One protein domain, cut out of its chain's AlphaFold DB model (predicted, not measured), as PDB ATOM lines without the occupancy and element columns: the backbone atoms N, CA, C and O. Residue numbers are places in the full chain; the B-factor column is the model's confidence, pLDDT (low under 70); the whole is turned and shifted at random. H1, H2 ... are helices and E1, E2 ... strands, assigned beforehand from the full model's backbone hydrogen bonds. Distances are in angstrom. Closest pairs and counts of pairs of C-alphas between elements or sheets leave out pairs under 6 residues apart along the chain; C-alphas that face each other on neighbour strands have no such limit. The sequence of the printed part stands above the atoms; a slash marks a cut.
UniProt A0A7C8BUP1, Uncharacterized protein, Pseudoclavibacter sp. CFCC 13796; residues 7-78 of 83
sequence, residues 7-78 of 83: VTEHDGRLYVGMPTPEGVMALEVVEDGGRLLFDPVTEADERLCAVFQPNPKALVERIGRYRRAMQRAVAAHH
ATOM      1  N   VAL A   7     146.819 146.123 146.769       95.12
ATOM      2  CA  VAL A   7     146.619 147.397 147.473       95.12
ATOM      3  C   VAL A   7     145.368 147.250 148.310       95.12
ATOM      4  O   VAL A   7     144.322 146.878 147.772       95.12
ATOM      5  N   THR A   8     145.492 147.547 149.594       93.75
ATOM      6  CA  THR A   8     144.403 147.466 150.563       93.75
ATOM      7  C   THR A   8     144.337 148.782 151.313       93.75
ATOM      8  O   THR A   8     145.369 149.321 151.697       93.75
ATOM      9  N   GLU A   9     143.132 149.295 151.518       93.50
ATOM     10  CA  GLU A   9     142.902 150.441 152.393       93.50
ATOM     11  C   GLU A   9     142.263 149.947 153.690       93.50
ATOM     12  O   GLU A   9     141.312 149.164 153.650       93.50
ATOM     13  N   HIS A  10     142.803 150.373 154.827       87.69
ATOM     14  CA  HIS A  10     142.290 150.048 156.153       87.69
ATOM     15  C   HIS A  10     142.410 151.283 157.047       87.69
ATOM     16  O   HIS A  10     143.493 151.849 157.169       87.69
ATOM     17  N   ASP A  11     141.299 151.723 157.639       89.19
ATOM     18  CA  ASP A  11     141.218 152.934 158.472       89.19
ATOM     19  C   ASP A  11     141.841 154.189 157.825       89.19
ATOM     20  O   ASP A  11     142.540 154.973 158.466       89.19
ATOM     21  N   GLY A  12     141.608 154.366 156.519       85.56
ATOM     22  CA  GLY A  12     142.131 155.495 155.739       85.56
ATOM     23  C   GLY A  12     143.628 155.419 155.423       85.56
ATOM     24  O   GLY A  12     144.174 156.345 154.822       85.56
ATOM     25  N   ARG A  13     144.304 154.329 155.805       90.31
ATOM     26  CA  ARG A  13     145.708 154.059 155.479       90.31
ATOM     27  C   ARG A  13     145.798 153.076 154.326       90.31
ATOM     28  O   ARG A  13     145.032 152.114 154.255       90.31
ATOM     29  N   LEU A  14     146.745 153.315 153.427       95.44
ATOM     30  CA  LEU A  14     146.995 152.454 152.277       95.44
ATOM     31  C   LEU A  14     148.158 151.515 152.571       95.44
ATOM     32  O   LEU A  14     149.220 151.947 153.002       95.44
ATOM     33  N   TYR A  15     147.965 150.243 152.255       95.44
ATOM     34  CA  TYR A  15     148.965 149.197 152.386       95.44
ATOM     35  C   TYR A  15     149.179 148.504 151.051       95.44
ATOM     36  O   TYR A  15     148.241 148.309 150.269       95.44
ATOM     37  N   VAL A  16     150.418 148.098 150.807       95.31
ATOM     38  CA  VAL A  16     150.820 147.336 149.635       95.31
ATOM     39  C   VAL A  16     151.392 145.996 150.064       95.31
ATOM     40  O   VAL A  16     152.332 145.952 150.846       95.31
ATOM     41  N   GLY A  17     150.841 144.910 149.526       94.50
ATOM     42  CA  GLY A  17     151.359 143.557 149.713       94.50
ATOM     43  C   GLY A  17     152.045 143.045 148.451       94.50
ATOM     44  O   GLY A  17     151.538 143.232 147.340       94.50
ATOM     45  N   MET A  18     153.190 142.386 148.613       92.81
ATOM     46  CA  MET A  18     153.947 141.777 147.519       92.81
ATOM     47  C   MET A  18     154.448 140.387 147.909       92.81
ATOM     48  O   MET A  18     155.138 140.256 148.917       92.81
ATOM     49  N   PRO A  19     154.156 139.346 147.116       91.00
ATOM     50  CA  PRO A  19     154.781 138.044 147.287       91.00
ATOM     51  C   PRO A  19     156.290 138.117 147.033       91.00
ATOM     52  O   PRO A  19     156.728 138.627 146.000       91.00
ATOM     53  N   THR A  20     157.067 137.550 147.946       89.00
ATOM     54  CA  THR A  20     158.499 137.274 147.812       89.00
ATOM     55  C   THR A  20     158.722 135.758 147.912       89.00
ATOM     56  O   THR A  20     157.809 135.025 148.307       89.00
ATOM     57  N   PRO A  21     159.902 135.228 147.545       87.94
ATOM     58  CA  PRO A  21     160.204 133.807 147.741       87.94
ATOM     59  C   PRO A  21     160.077 133.339 149.203       87.94
ATOM     60  O   PRO A  21     159.777 132.175 149.454       87.94
ATOM     61  N   GLU A  22     160.288 134.243 150.158       87.00
ATOM     62  CA  GLU A  22     160.296 133.977 151.597       87.00
ATOM     63  C   GLU A  22     158.941 134.237 152.281       87.00
ATOM     64  O   GLU A  22     158.768 133.872 153.444       87.00
ATOM     65  N   GLY A  23     157.974 134.855 151.595       88.25
ATOM     66  CA  GLY A  23     156.677 135.185 152.183       88.25
ATOM     67  C   GLY A  23     155.937 136.305 151.457       88.25
ATOM     68  O   GLY A  23     155.980 136.418 150.237       88.25
ATOM     69  N   VAL A  24     155.205 137.125 152.209       91.06
ATOM     70  CA  VAL A  24     154.572 138.345 151.694       91.06
ATOM     71  C   VAL A  24     155.167 139.521 152.441       91.06
ATOM     72  O   VAL A  24     155.121 139.544 153.665       91.06
ATOM     73  N   MET A  25     155.696 140.483 151.693       94.00
ATOM     74  CA  MET A  25     156.172 141.755 152.213       94.00
ATOM     75  C   MET A  25     155.034 142.773 152.202       94.00
ATOM     76  O   MET A  25     154.382 142.962 151.168       94.00
ATOM     77  N   ALA A  26     154.808 143.432 153.334       95.31
ATOM     78  CA  ALA A  26     153.817 144.483 153.503       95.31
ATOM     79  C   ALA A  26     154.481 145.850 153.726       95.31
ATOM     80  O   ALA A  26     155.358 146.003 154.576       95.31
ATOM     81  N   LEU A  27     154.022 146.852 152.975       95.38
ATOM     82  CA  LEU A  27     154.461 148.244 153.077       95.38
ATOM     83  C   LEU A  27     153.258 149.149 153.357       95.38
ATOM     84  O   LEU A  27     152.254 149.067 152.650       95.38
ATOM     85  N   GLU A  28     153.356 150.028 154.345       96.25
ATOM     86  CA  GLU A  28     152.461 151.173 154.498       96.25
ATOM     87  C   GLU A  28     152.857 152.262 153.495       96.25
ATOM     88  O   GLU A  28     154.035 152.530 153.266       96.25
ATOM     89  N   VAL A  29     151.864 152.878 152.860       96.00
ATOM     90  CA  VAL A  29     152.063 153.986 151.927       96.00
ATOM     91  C   VAL A  29     151.841 155.291 152.673       96.00
ATOM     92  O   VAL A  29     150.717 155.595 153.077       96.00
ATOM     93  N   VAL A  30     152.892 156.094 152.776       93.25
ATOM     94  CA  VAL A  30     152.849 157.422 153.391       93.25
ATOM     95  C   VAL A  30     152.927 158.476 152.293       93.25
ATOM     96  O   VAL A  30     153.758 158.391 151.393       93.25
ATOM     97  N   GLU A  31     152.045 159.471 152.329       91.00
ATOM     98  CA  GLU A  31     152.084 160.588 151.385       91.00
ATOM     99  C   GLU A  31     152.705 161.815 152.057       91.00
ATOM    100  O   GLU A  31     152.142 162.357 153.004       91.00
ATOM    101  N   ASP A  32     153.859 162.254 151.551       91.00
ATOM    102  CA  ASP A  32     154.575 163.436 152.034       91.00
ATOM    103  C   ASP A  32     154.852 164.394 150.869       91.00
ATOM    104  O   ASP A  32     155.553 164.062 149.910       91.00
ATOM    105  N   GLY A  33     154.242 165.582 150.901       88.00
ATOM    106  CA  GLY A  33     154.437 166.610 149.871       88.00
ATOM    107  C   GLY A  33     154.126 166.153 148.435       88.00
ATOM    108  O   GLY A  33     154.779 166.601 147.493       88.00
ATOM    109  N   GLY A  34     153.172 165.232 148.255       86.94
ATOM    110  CA  GLY A  34     152.817 164.648 146.953       86.94
ATOM    111  C   GLY A  34     153.750 163.525 146.481       86.94
ATOM    112  O   GLY A  34     153.621 163.045 145.352       86.94
ATOM    113  N   ARG A  35     154.691 163.091 147.324       91.19
ATOM    114  CA  ARG A  35     155.513 161.898 147.108       91.19
ATOM    115  C   ARG A  35     154.937 160.737 147.904       91.19
ATOM    116  O   ARG A  35     154.505 160.915 149.036       91.19
ATOM    117  N   LEU A  36     154.961 159.553 147.302       93.81
ATOM    118  CA  LEU A  36     154.628 158.313 147.994       93.81
ATOM    119  C   LEU A  36     155.913 157.722 148.573       93.81
ATOM    120  O   LEU A  36     156.848 157.417 147.829       93.81
ATOM    121  N   LEU A  37     155.937 157.598 149.890       93.94
ATOM    122  CA  LEU A  37     156.919 156.866 150.673       93.94
ATOM    123  C   LEU A  37     156.329 155.500 151.032       93.94
ATOM    124  O   LEU A  37     155.108 155.328 151.067       93.94
ATOM    125  N   PHE A  38     157.204 154.521 151.238       93.50
ATOM    126  CA  PHE A  38     156.820 153.139 151.483       93.50
ATOM    127  C   PHE A  38     157.598 152.617 152.680       93.50
ATOM    128  O   PHE A  38     158.802 152.388 152.566       93.50
ATOM    129  N   ASP A  39     156.896 152.413 153.786       94.12
ATOM    130  CA  ASP A  39     157.499 152.017 155.051       94.12
ATOM    131  C   ASP A  39     157.133 150.562 155.372       94.12
ATOM    132  O   ASP A  39     155.962 150.188 155.267       94.12
ATOM    133  N   PRO A  40     158.099 149.702 155.736       94.75
ATOM    134  CA  PRO A  40     157.805 148.342 156.176       94.75
ATOM    135  C   PRO A  40     156.876 148.328 157.389       94.75
ATOM    136  O   PRO A  40     157.062 149.092 158.332       94.75
ATOM    137  N   VAL A  41     155.886 147.433 157.385       95.62
ATOM    138  CA  VAL A  41     154.900 147.356 158.480       95.62
ATOM    139  C   VAL A  41     155.485 146.668 159.719       95.62
ATOM    140  O   VAL A  41     155.115 146.992 160.849       95.62
ATOM    141  N   THR A  42     156.398 145.714 159.524       95.50
ATOM    142  CA  THR A  42     157.036 144.939 160.597       95.50
ATOM    143  C   THR A  42     158.546 144.800 160.389       95.50
ATOM    144  O   THR A  42     159.056 144.982 159.285       95.50
ATOM    145  N   GLU A  43     159.272 144.373 161.430       95.69
ATOM    146  CA  GLU A  43     160.699 144.017 161.304       95.69
ATOM    147  C   GLU A  43     160.947 142.903 160.273       95.69
ATOM    148  O   GLU A  43     162.016 142.832 159.668       95.69
ATOM    149  N   ALA A  44     159.985 141.993 160.076       94.00
ATOM    150  CA  ALA A  44     160.104 140.954 159.059       94.00
ATOM    151  C   ALA A  44     160.034 141.560 157.650       94.00
ATOM    152  O   ALA A  44     160.841 141.198 156.796       94.00
ATOM    153  N   ASP A  45     159.139 142.525 157.431       94.44
ATOM    154  CA  ASP A  45     159.026 143.258 156.167       94.44
ATOM    155  C   ASP A  45     160.270 144.102 155.883       94.44
ATOM    156  O   ASP A  45     160.702 144.197 154.736       94.44
ATOM    157  N   GLU A  46     160.892 144.673 156.920       93.88
ATOM    158  CA  GLU A  46     162.153 145.408 156.795       93.88
ATOM    159  C   GLU A  46     163.287 144.487 156.323       93.88
ATOM    160  O   GLU A  46     164.034 144.819 155.397       93.88
ATOM    161  N   ARG A  47     163.376 143.277 156.891       93.12
ATOM    162  CA  ARG A  47     164.339 142.260 156.437       93.12
ATOM    163  C   ARG A  47     164.056 141.816 155.007       93.12
ATOM    164  O   ARG A  47     164.998 141.647 154.236       93.12
ATOM    165  N   LEU A  48     162.785 141.649 154.639       92.44
ATOM    166  CA  LEU A  48     162.407 141.341 153.261       92.44
ATOM    167  C   LEU A  48     162.784 142.485 152.315       92.44
ATOM    168  O   LEU A  48     163.353 142.202 151.270       92.44
ATOM    169  N   CYS A  49     162.595 143.751 152.695       90.00
ATOM    170  CA  CYS A  49     163.017 144.912 151.898       90.00
ATOM    171  C   CYS A  49     164.528 144.948 151.649       90.00
ATOM    172  O   CYS A  49     164.979 145.373 150.584       90.00
ATOM    173  N   ALA A  50     165.323 144.506 152.628       89.62
ATOM    174  CA  ALA A  50     166.776 144.468 152.500       89.62
ATOM    175  C   ALA A  50     167.257 143.442 151.458       89.62
ATOM    176  O   ALA A  50     168.312 143.628 150.850       89.62
ATOM    177  N   VAL A  51     166.493 142.364 151.245       89.31
ATOM    178  CA  VAL A  51     166.848 141.258 150.338       89.31
ATOM    179  C   VAL A  51     166.123 141.371 148.996       89.31
ATOM    180  O   VAL A  51     166.693 141.097 147.940       89.31
ATOM    181  N   PHE A  52     164.870 141.810 149.027       85.88
ATOM    182  CA  PHE A  52     163.994 141.985 147.886       85.88
ATOM    183  C   PHE A  52     163.724 143.475 147.693       85.88
ATOM    184  O   PHE A  52     162.969 144.083 148.444       85.88
ATOM    185  N   GLN A  53     164.330 144.066 146.662       82.56
ATOM    186  CA  GLN A  53     164.110 145.472 146.336       82.56
ATOM    187  C   GLN A  53     162.860 145.614 145.457       82.56
ATOM    188  O   GLN A  53     162.900 145.251 144.275       82.56
ATOM    189  N   PRO A  54     161.741 146.137 145.990       82.88
ATOM    190  CA  PRO A  54     160.535 146.299 145.202       82.88
ATOM    191  C   PRO A  54     160.727 147.398 144.157       82.88
ATOM    192  O   PRO A  54     161.381 148.407 144.406       82.88
ATOM    193  N   ASN A  55     160.120 147.229 142.981       88.81
ATOM    194  CA  ASN A  55     160.175 148.230 141.919       88.81
ATOM    195  C   ASN A  55     159.294 149.448 142.277       88.81
ATOM    196  O   ASN A  55     158.062 149.342 142.201       88.81
ATOM    197  N   PRO A  56     159.873 150.632 142.571       88.06
ATOM    198  CA  PRO A  56     159.097 151.787 143.022       88.06
ATOM    199  C   PRO A  56     158.105 152.283 141.968       88.06
ATOM    200  O   PRO A  56     156.999 152.713 142.289       88.06
ATOM    201  N   LYS A  57     158.457 152.171 140.682       91.44
ATOM    202  CA  LYS A  57     157.570 152.578 139.587       91.44
ATOM    203  C   LYS A  57     156.317 151.703 139.541       91.44
ATOM    204  O   LYS A  57     155.214 152.224 139.395       91.44
ATOM    205  N   ALA A  58     156.476 150.389 139.702       91.12
ATOM    206  CA  ALA A  58     155.355 149.453 139.698       91.12
ATOM    207  C   ALA A  58     154.400 149.699 140.881       91.12
ATOM    208  O   ALA A  58     153.178 149.674 140.699       91.12
ATOM    209  N   LEU A  59     154.951 150.009 142.061       91.94
ATOM    210  CA  LEU A  59     154.188 150.391 143.253       91.94
ATOM    211  C   LEU A  59     153.335 151.643 143.004       91.94
ATOM    212  O   LEU A  59     152.111 151.612 143.164       91.94
ATOM    213  N   VAL A  60     153.962 152.726 142.534       93.38
ATOM    214  CA  VAL A  60     153.282 154.000 142.248       93.38
ATOM    215  C   VAL A  60     152.193 153.823 141.189       93.38
ATOM    216  O   VAL A  60     151.064 154.291 141.356       93.38
ATOM    217  N   GLU A  61     152.483 153.098 140.106       94.00
ATOM    218  CA  GLU A  61     151.494 152.815 139.067       94.00
ATOM    219  C   GLU A  61     150.297 152.020 139.603       94.00
ATOM    220  O   GLU A  61     149.150 152.284 139.216       94.00
ATOM    221  N   ARG A  62     150.539 151.053 140.497       94.31
ATOM    222  CA  ARG A  62     149.481 150.243 141.105       94.31
ATOM    223  C   ARG A  62     148.581 151.078 142.010       94.31
ATOM    224  O   ARG A  62     147.361 150.975 141.871       94.31
ATOM    225  N   ILE A  63     149.154 151.939 142.848       94.31
ATOM    226  CA  ILE A  63     148.399 152.876 143.697       94.31
ATOM    227  C   ILE A  63     147.583 153.842 142.836       94.31
ATOM    228  O   ILE A  63     146.398 154.055 143.089       94.31
ATOM    229  N   GLY A  64     148.164 154.364 141.754       94.12
ATOM    230  CA  GLY A  64     147.439 155.218 140.814       94.12
ATOM    231  C   GLY A  64     146.237 154.514 140.173       94.12
ATOM    232  O   GLY A  64     145.173 155.117 140.019       94.12
ATOM    233  N   ARG A  65     146.369 153.226 139.816       94.06
ATOM    234  CA  ARG A  65     145.239 152.418 139.318       94.06
ATOM    235  C   ARG A  65     144.160 152.235 140.387       94.06
ATOM    236  O   ARG A  65     142.987 152.396 140.058       94.06
ATOM    237  N   TYR A  66     144.553 151.945 141.626       93.25
ATOM    238  CA  TYR A  66     143.634 151.816 142.759       93.25
ATOM    239  C   TYR A  66     142.831 153.106 142.988       93.25
ATOM    240  O   TYR A  66     141.604 153.080 142.911       93.25
ATOM    241  N   ARG A  67     143.507 154.255 143.138       93.25
ATOM    242  CA  ARG A  67     142.857 155.558 143.373       93.25
ATOM    243  C   ARG A  67     141.858 155.916 142.268       93.25
ATOM    244  O   ARG A  67     140.750 156.355 142.560       93.25
ATOM    245  N   ARG A  68     142.200 155.668 140.996       94.25
ATOM    246  CA  ARG A  68     141.274 155.884 139.865       94.25
ATOM    247  C   ARG A  68     140.053 154.968 139.917       94.25
ATOM    248  O   ARG A  68     138.956 155.407 139.587       94.25
ATOM    249  N   ALA A  69     140.233 153.701 140.287       91.44
ATOM    250  CA  ALA A  69     139.120 152.765 140.430       91.44
ATOM    251  C   ALA A  69     138.189 153.188 141.576       91.44
ATOM    252  O   ALA A  69     136.977 153.237 141.379       91.44
ATOM    253  N   MET A  70     138.758 153.588 142.716       90.06
ATOM    254  CA  MET A  70     138.018 154.123 143.859       90.06
ATOM    255  C   MET A  70     137.205 155.364 143.472       90.06
ATOM    256  O   MET A  70     135.997 155.391 143.682       90.06
ATOM    257  N   GLN A  71     137.824 156.356 142.823       89.88
ATOM    258  CA  GLN A  71     137.129 157.564 142.356       89.88
ATOM    259  C   GLN A  71     135.961 157.243 141.417       89.88
ATOM    260  O   GLN A  71     134.887 157.823 141.546       89.88
ATOM    261  N   ARG A  72     136.147 156.296 140.486       90.06
ATOM    262  CA  ARG A  72     135.072 155.854 139.584       90.06
ATOM    263  C   ARG A  72     133.932 155.180 140.338       90.06
ATOM    264  O   ARG A  72     132.780 155.456 140.027       90.06
ATOM    265  N   ALA A  73     134.243 154.321 141.307       87.75
ATOM    266  CA  ALA A  73     133.233 153.667 142.132       87.75
ATOM    267  C   ALA A  73     132.436 154.698 142.944       87.75
ATOM    268  O   ALA A  73     131.208 154.688 142.908       87.75
ATOM    269  N   VAL A  74     133.117 155.650 143.590       86.44
ATOM    270  CA  VAL A  74     132.466 156.744 144.325       86.44
ATOM    271  C   VAL A  74     131.567 157.565 143.402       86.44
ATOM    272  O   VAL A  74     130.407 157.777 143.731       86.44
ATOM    273  N   ALA A  75     132.048 157.968 142.223       84.81
ATOM    274  CA  ALA A  75     131.245 158.732 141.266       84.81
ATOM    275  C   ALA A  75     130.017 157.950 140.758       84.81
ATOM    276  O   ALA A  75     128.946 158.531 140.590       84.81
ATOM    277  N   ALA A  76     130.157 156.640 140.537       84.62
ATOM    278  CA  ALA A  76     129.063 155.780 140.090       84.62
ATOM    279  C   ALA A  76     127.991 155.565 141.173       84.62
ATOM    280  O   ALA A  76     126.808 155.483 140.847       84.62
ATOM    281  N   HIS A  77     128.386 155.486 142.447       76.81
ATOM    282  CA  HIS A  77     127.474 155.225 143.567       76.81
ATOM    283  C   HIS A  77     126.975 156.497 144.281       76.81
ATOM    284  O   HIS A  77     125.937 156.454 144.938       76.81
ATOM    285  N   HIS A  78     127.649 157.641 144.110       62.41
ATOM    286  CA  HIS A  78     127.293 158.940 144.700       62.41
ATOM    287  C   HIS A  78     127.361 160.085 143.664       62.41
ATOM    288  O   HIS A  78     128.207 160.978 143.762       62.41
TER     289      HIS A  78
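This is residues 7 to 78 of the 83 residues of an uncharacterized protein of Pseudoclavibacter sp. CFCC 13796 (UniProt A0A7C8BUP1). A strongly twisted wall of four strands has two helices over one face and the other face bare; the short H1 crosses E3, and the long H2 runs slantwise over the sheet, and beyond it residues 68 to 78, of which 68 to 77 belong to H2, stick out as an arm. The 72 printed residues hold E1, E2, E3, E4, H1, H2 in chain order; the sheet, E1 - E2 - E3 - E4, is antiparallel, and the class is mixed. The whole is only just compact, close to loose, with a radius of gyration of the C-alphas of 13.4 A and spans of 43 by 26 by 23 A.

Find C-alpha 7 at (146.619, 147.397, 147.473), where E1 begins, residues 7 to 10. Next come E2, residues 13 to 20, 22.5 A, and E3, residues 23 to 32, 28.3 A. E4 is residues 35 to 40 and H1 residues 43 to 51. H2, residues 56 to 77, runs 31.8 A to C-alpha 77 at (127.474, 155.225, 143.567).

The strands form a meander, each the antiparallel neighbour of the one before, in three hairpins. Look for N 8 and O 15 at 2.9 A between E1 and E2, N 18 and O 25 at 2.9 A between E2 and E3, and N 30 and O 37 at 2.9 A between E3 and E4. H1 is on the sheet at a height of 5.3 A, only just over E3 with 3 C-alphas, and runs across the strands; the C-alphas of Met 25 and Asp 45, the closest, are 5.1 A apart. H2 is on the same face, height 10.1 A, at 44 degrees to E2 on the local plane; its closest C-alphas to E1 are Ile 63 and Val 7, 6.9 A. H1 and H2 are apart. Every O i to N i+4 pair in H1 and H2 is within hydrogen-bond range.

The C-alphas farthest apart, Val 51 and His 78, are 43.7 A apart. The printed part has no cut, the five links are tight, and residue 78 is under 70 in pLDDT.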